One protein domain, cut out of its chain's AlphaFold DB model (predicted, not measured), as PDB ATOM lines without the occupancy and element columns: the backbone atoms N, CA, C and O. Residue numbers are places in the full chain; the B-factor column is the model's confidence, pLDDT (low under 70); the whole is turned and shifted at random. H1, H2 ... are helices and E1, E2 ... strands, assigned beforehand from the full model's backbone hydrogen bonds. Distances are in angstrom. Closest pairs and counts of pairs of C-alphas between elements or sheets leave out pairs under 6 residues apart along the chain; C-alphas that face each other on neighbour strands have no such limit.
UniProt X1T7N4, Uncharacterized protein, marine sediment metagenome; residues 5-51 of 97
ATOM      1  N   ASP A   5      34.535   6.599 -34.800       79.94
ATOM      2  CA  ASP A   5      35.143   5.640 -35.731       79.94
ATOM      3  C   ASP A   5      36.382   6.212 -36.422       79.94
ATOM      4  O   ASP A   5      37.414   5.546 -36.536       79.94
ATOM      5  N   ILE A   6      36.307   7.475 -36.855       77.62
ATOM      6  CA  ILE A   6      37.447   8.157 -37.474       77.62
ATOM      7  C   ILE A   6      38.513   8.462 -36.416       77.62
ATOM      8  O   ILE A   6      39.703   8.272 -36.676       77.62
ATOM      9  N   ALA A   7      38.111   8.917 -35.225       74.12
ATOM     10  CA  ALA A   7      39.042   9.283 -34.161       74.12
ATOM     11  C   ALA A   7      39.869   8.086 -33.668       74.12
ATOM     12  O   ALA A   7      41.070   8.237 -33.470       74.12
ATOM     13  N   ALA A   8      39.255   6.906 -33.537       74.06
ATOM     14  CA  ALA A   8      39.921   5.695 -33.059       74.06
ATOM     15  C   ALA A   8      40.902   5.085 -34.076       74.06
ATOM     16  O   ALA A   8      41.848   4.404 -33.693       74.06
ATOM     17  N   ARG A   9      40.684   5.308 -35.380       79.06
ATOM     18  CA  ARG A   9      41.479   4.688 -36.458       79.06
ATOM     19  C   ARG A   9      42.551   5.603 -37.043       79.06
ATOM     20  O   ARG A   9      43.375   5.142 -37.832       79.06
ATOM     21  N   THR A  10      42.536   6.895 -36.715       76.19
ATOM     22  CA  THR A  10      43.476   7.868 -37.284       76.19
ATOM     23  C   THR A  10      44.509   8.311 -36.253       76.19
ATOM     24  O   THR A  10      44.146   8.656 -35.130       76.19
ATOM     25  N   PRO A  11      45.807   8.333 -36.610       77.50
ATOM     26  CA  PRO A  11      46.841   8.731 -35.673       77.50
ATOM     27  C   PRO A  11      46.679  10.203 -35.297       77.50
ATOM     28  O   PRO A  11      46.474  11.067 -36.159       77.50
ATOM     29  N   CYS A  12      46.818  10.494 -34.007       83.75
ATOM     30  CA  CYS A  12      46.797  11.868 -33.533       83.75
ATOM     31  C   CYS A  12      48.069  12.599 -33.935       83.75
ATOM     32  O   CYS A  12      49.169  12.044 -33.893       83.75
ATOM     33  N   ARG A  13      47.922  13.887 -34.230       83.81
ATOM     34  CA  ARG A  13      49.041  14.804 -34.433       83.81
ATOM     35  C   ARG A  13      49.078  15.797 -33.289       83.81
ATOM     36  O   ARG A  13      48.089  16.479 -33.040       83.81
ATOM     37  N   CYS A  14      50.215  15.872 -32.610       84.50
ATOM     38  CA  CYS A  14      50.406  16.758 -31.471       84.50
ATOM     39  C   CYS A  14      51.583  17.701 -31.704       84.50
ATOM     40  O   CYS A  14      52.712  17.256 -31.923       84.50
ATOM     41  N   TYR A  15      51.320  19.001 -31.595       84.38
ATOM     42  CA  TYR A  15      52.362  20.005 -31.447       84.38
ATOM     43  C   TYR A  15      52.884  19.988 -30.019       84.38
ATOM     44  O   TYR A  15      52.098  19.986 -29.061       84.38
ATOM     45  N   THR A  16      54.203  19.985 -29.886       81.19
ATOM     46  CA  THR A  16      54.875  19.999 -28.589       81.19
ATOM     47  C   THR A  16      55.383  21.393 -28.244       81.19
ATOM     48  O   THR A  16      55.643  22.204 -29.128       81.19
ATOM     49  N   TYR A  17      55.545  21.665 -26.957       76.62
ATOM     50  CA  TYR A  17      56.267  22.821 -26.435       76.62
ATOM     51  C   TYR A  17      57.051  22.367 -25.209       76.62
ATOM     52  O   TYR A  17      56.465  21.754 -24.312       76.62
ATOM     53  N   LYS A  18      58.365  22.617 -25.185       78.69
ATOM     54  CA  LYS A  18      59.288  22.126 -24.148       78.69
ATOM     55  C   LYS A  18      59.183  20.606 -23.935       78.69
ATOM     56  O   LYS A  18      59.204  20.117 -22.814       78.69
ATOM     57  N   GLY A  19      59.012  19.856 -25.025       72.31
ATOM     58  CA  GLY A  19      58.886  18.392 -25.000       72.31
ATOM     59  C   GLY A  19      57.502  17.845 -24.615       72.31
ATOM     60  O   GLY A  19      57.261  16.650 -24.800       72.31
ATOM     61  N   GLU A  20      56.567  18.691 -24.169       75.62
ATOM     62  CA  GLU A  20      55.210  18.277 -23.796       75.62
ATOM     63  C   GLU A  20      54.193  18.503 -24.925       75.62
ATOM     64  O   GLU A  20      54.218  19.562 -25.556       75.62
ATOM     65  N   PRO A  21      53.248  17.574 -25.172       73.50
ATOM     66  CA  PRO A  21      52.155  17.796 -26.116       73.50
ATOM     67  C   PRO A  21      51.210  18.890 -25.600       73.50
ATOM     68  O   PRO A  21      50.693  18.800 -24.488       73.50
ATOM     69  N   LYS A  22      50.966  19.926 -26.411       80.12
ATOM     70  CA  LYS A  22      50.072  21.044 -26.051       80.12
ATOM     71  C   LYS A  22      48.819  21.107 -26.907       80.12
ATOM     72  O   LYS A  22      47.730  21.277 -26.372       80.12
ATOM     73  N   ILE A  23      48.965  20.980 -28.225       82.69
ATOM     74  CA  ILE A  23      47.834  21.049 -29.152       82.69
ATOM     75  C   ILE A  23      47.807  19.766 -29.961       82.69
ATOM     76  O   ILE A  23      48.631  19.576 -30.853       82.69
ATOM     77  N   CYS A  24      46.851  18.901 -29.640       84.81
ATOM     78  CA  CYS A  24      46.617  17.661 -30.357       84.81
ATOM     79  C   CYS A  24      45.325  17.742 -31.164       84.81
ATOM     80  O   CYS A  24      44.320  18.272 -30.685       84.81
ATOM     81  N   TYR A  25      45.342  17.170 -32.362       84.12
ATOM     82  CA  TYR A  25      44.173  17.037 -33.225       84.12
ATOM     83  C   TYR A  25      44.120  15.639 -33.852       84.12
ATOM     84  O   TYR A  25      45.147  14.996 -34.090       84.12
ATOM     85  N   SER A  26      42.898  15.174 -34.105       84.06
ATOM     86  CA  SER A  26      42.579  13.932 -34.815       84.06
ATOM     87  C   SER A  26      41.509  14.242 -35.861       84.06
ATOM     88  O   SER A  26      40.686  15.131 -35.651       84.06
ATOM     89  N   LYS A  27      41.495  13.522 -36.991       80.12
ATOM     90  CA  LYS A  27      40.550  13.785 -38.095       80.12
ATOM     91  C   LYS A  27      39.081  13.624 -37.681       80.12
ATOM     92  O   LYS A  27      38.209  14.188 -38.328       80.12
ATOM     93  N   GLY A  28      38.811  12.874 -36.611       79.19
ATOM     94  CA  GLY A  28      37.467  12.687 -36.063       79.19
ATOM     95  C   GLY A  28      37.040  13.746 -35.042       79.19
ATOM     96  O   GLY A  28      35.934  13.653 -34.522       79.19
ATOM     97  N   ILE A  29      37.885  14.728 -34.707       82.19
ATOM     98  CA  ILE A  29      37.615  15.691 -33.631       82.19
ATOM     99  C   ILE A  29      37.738  17.116 -34.158       82.19
ATOM    100  O   ILE A  29      38.766  17.515 -34.699       82.19
ATOM    101  N   ILE A  30      36.678  17.899 -33.965       78.75
ATOM    102  CA  ILE A  30      36.690  19.328 -34.281       78.75
ATOM    103  C   ILE A  30      37.377  20.083 -33.142       78.75
ATOM    104  O   ILE A  30      36.910  20.048 -32.003       78.75
ATOM    105  N   GLY A  31      38.449  20.802 -33.479       78.88
ATOM    106  CA  GLY A  31      39.224  21.619 -32.547       78.88
ATOM    107  C   GLY A  31      40.388  20.875 -31.886       78.88
ATOM    108  O   GLY A  31      40.732  19.749 -32.246       78.88
ATOM    109  N   SER A  32      41.024  21.540 -30.921       82.81
ATOM    110  CA  SER A  32      42.074  20.940 -30.097       82.81
ATOM    111  C   SER A  32      41.475  20.011 -29.046       82.81
ATOM    112  O   SER A  32      40.511  20.379 -28.374       82.81
ATOM    113  N   MET A  33      42.083  18.845 -28.856       82.56
ATOM    114  CA  MET A  33      41.641  17.875 -27.856       82.56
ATOM    115  C   MET A  33      42.000  18.293 -26.427       82.56
ATOM    116  O   MET A  33      43.099  18.786 -26.167       82.56
ATOM    117  N   SER A  34      41.088  18.034 -25.488       81.25
ATOM    118  CA  SER A  34      41.366  18.086 -24.049       81.25
ATOM    119  C   SER A  34      42.269  16.926 -23.608       81.25
ATOM    120  O   SER A  34      42.428  15.941 -24.330       81.25
ATOM    121  N   LYS A  35      42.825  16.997 -22.390       79.62
ATOM    122  CA  LYS A  35      43.675  15.927 -21.834       79.62
ATOM    123  C   LYS A  35      42.978  14.556 -21.858       79.62
ATOM    124  O   LYS A  35      43.555  13.599 -22.358       79.62
ATOM    125  N   GLY A  36      41.718  14.492 -21.421       80.62
ATOM    126  CA  GLY A  36      40.944  13.246 -21.436       80.62
ATOM    127  C   GLY A  36      40.673  12.717 -22.850       80.62
ATOM    128  O   GLY A  36      40.711  11.512 -23.076       80.62
ATOM    129  N   GLN A  37      40.466  13.601 -23.834       80.69
ATOM    130  CA  GLN A  37      40.313  13.185 -25.235       80.69
ATOM    131  C   GLN A  37      41.622  12.640 -25.818       80.69
ATOM    132  O   GLN A  37      41.598  11.667 -26.566       80.69
ATOM    133  N   ILE A  38      42.767  13.227 -25.459       80.62
ATOM    134  CA  ILE A  38      44.080  12.722 -25.880       80.62
ATOM    135  C   ILE A  38      44.304  11.312 -25.322       80.62
ATOM    136  O   ILE A  38      44.676  10.413 -26.069       80.62
ATOM    137  N   GLU A  39      44.035  11.100 -24.033       80.62
ATOM    138  CA  GLU A  39      44.191   9.792 -23.380       80.62
ATOM    139  C   GLU A  39      43.277   8.715 -23.988       80.62
ATOM    140  O   GLU A  39      43.703   7.568 -24.156       80.62
ATOM    141  N   ALA A  40      42.050   9.092 -24.361       80.25
ATOM    142  CA  ALA A  40      41.063   8.185 -24.938       80.25
ATOM    143  C   ALA A  40      41.354   7.811 -26.401       80.25
ATOM    144  O   ALA A  40      41.171   6.655 -26.776       80.25
ATOM    145  N   TYR A  41      41.798   8.765 -27.229       76.31
ATOM    146  CA  TYR A  41      41.821   8.585 -28.688       76.31
ATOM    147  C   TYR A  41      43.225   8.530 -29.308       76.31
ATOM    148  O   TYR A  41      43.375   8.033 -30.420       76.31
ATOM    149  N   CYS A  42      44.278   8.999 -28.632       71.94
ATOM    150  CA  CYS A  42      45.596   9.156 -29.256       71.94
ATOM    151  C   CYS A  42      46.544   7.974 -29.059       71.94
ATOM    152  O   CYS A  42      47.604   8.106 -28.443       71.94
ATOM    153  N   LYS A  43      46.200   6.827 -29.653       75.06
ATOM    154  CA  LYS A  43      47.082   5.653 -29.745       75.06
ATOM    155  C   LYS A  43      47.084   5.136 -31.196       75.06
ATOM    156  O   LYS A  43      46.141   4.436 -31.553       75.06
ATOM    157  N   PRO A  44      48.085   5.457 -32.050       64.50
ATOM    158  CA  PRO A  44      49.395   6.063 -31.760       64.50
ATOM    159  C   PRO A  44      49.443   7.606 -31.846       64.50
ATOM    160  O   PRO A  44      48.662   8.242 -32.557       64.50
ATOM    161  N   LEU A  45      50.410   8.210 -31.137       67.75
ATOM    162  CA  LEU A  45      50.630   9.661 -31.063       67.75
ATOM    163  C   LEU A  45      51.838  10.075 -31.912       67.75
ATOM    164  O   LEU A  45      52.976   9.722 -31.607       67.75
ATOM    165  N   ILE A  46      51.598  10.866 -32.959       73.62
ATOM    166  CA  ILE A  46      52.652  11.432 -33.807       73.62
ATOM    167  C   ILE A  46      53.051  12.794 -33.238       73.62
ATOM    168  O   ILE A  46      52.274  13.758 -33.269       73.62
ATOM    169  N   LYS A  47      54.281  12.884 -32.721       70.25
ATOM    170  CA  LYS A  47      54.885  14.157 -32.319       70.25
ATOM    171  C   LYS A  47      55.285  14.920 -33.579       70.25
ATOM    172  O   LYS A  47      56.142  14.470 -34.327       70.25
ATOM    173  N   VAL A  48      54.660  16.072 -33.804       74.00
ATOM    174  CA  VAL A  48      54.934  16.930 -34.972       74.00
ATOM    175  C   VAL A  48      56.108  17.886 -34.697       74.00
ATOM    176  O   VAL A  48      56.566  18.582 -35.595       74.00
ATOM    177  N   GLY A  49      56.622  17.900 -33.461       74.88
ATOM    178  CA  GLY A  49      57.683  18.799 -33.009       74.88
ATOM    179  C   GLY A  49      57.150  20.138 -32.499       74.88
ATOM    180  O   GLY A  49      55.938  20.330 -32.325       74.88
ATOM    181  N   GLU A  50      58.071  21.060 -32.216       75.31
ATOM    182  CA  GLU A  50      57.714  22.412 -31.791       75.31
ATOM    183  C   GLU A  50      57.236  23.247 -32.977       75.31
ATOM    184  O   GLU A  50      57.944  23.444 -33.961       75.31
ATOM    185  N   SER A  51      56.019  23.773 -32.869       81.12
ATOM    186  CA  SER A  51      55.522  24.765 -33.816       81.12
ATOM    187  C   SER A  51      55.853  26.158 -33.303       81.12
ATOM    188  O   SER A  51      55.472  26.507 -32.184       81.12
TER     189      SER A  51
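Overview. This is residues 5 to 51 of the 97 residues of an uncharacterized protein of marine sediment metagenome (UniProt X1T7N4). A small, strongly twisted three-stranded sheet has helix H2 over one face, and the short helix H1 sits past one end. The printed part has 47 residues, in order H1 E1 E2 H2 E3; the mixed sheet runs E2 E1 E3. The class is mixed, helices and strands. It is compact, with a radius of gyration of the C-alphas of 9.7 A, but elongated, spanning 31 by 16 by 16 A.

Along the chain. E1, residues 12 to 17, is 16.1 A long; E2, 20 to 25, and E3, 45 to 50, are each 14.6 A. H2, 35 to 41, is 10.2 A and H1, 5 to 9, 6.4 A. C-alpha 5 is at (35.143, 5.640, -35.731), C-alpha 50 at (57.714, 22.412, -31.791).

Arrangement. E1 and E2 form an antiparallel hairpin; N 15 and O 23 are 2.8 A apart. E1 and E3 are parallel; N 46 and O 12 are 2.9 A apart. H2 is on the sheet, at a height of 9.5 A. H1 and H2 are close but not clearly touching, the closest C-alphas, of Ala 8 and Tyr 41, 5.6 A apart. Every O i to N i+4 pair in both helices is within hydrogen-bond range.

Size, cuts and confidence. The farthest C-alphas, of Asp 5 and Lys 18, are 31.4 A apart. The printed part has no cut and no long link. Residues 44 to 45 have pLDDT under 70.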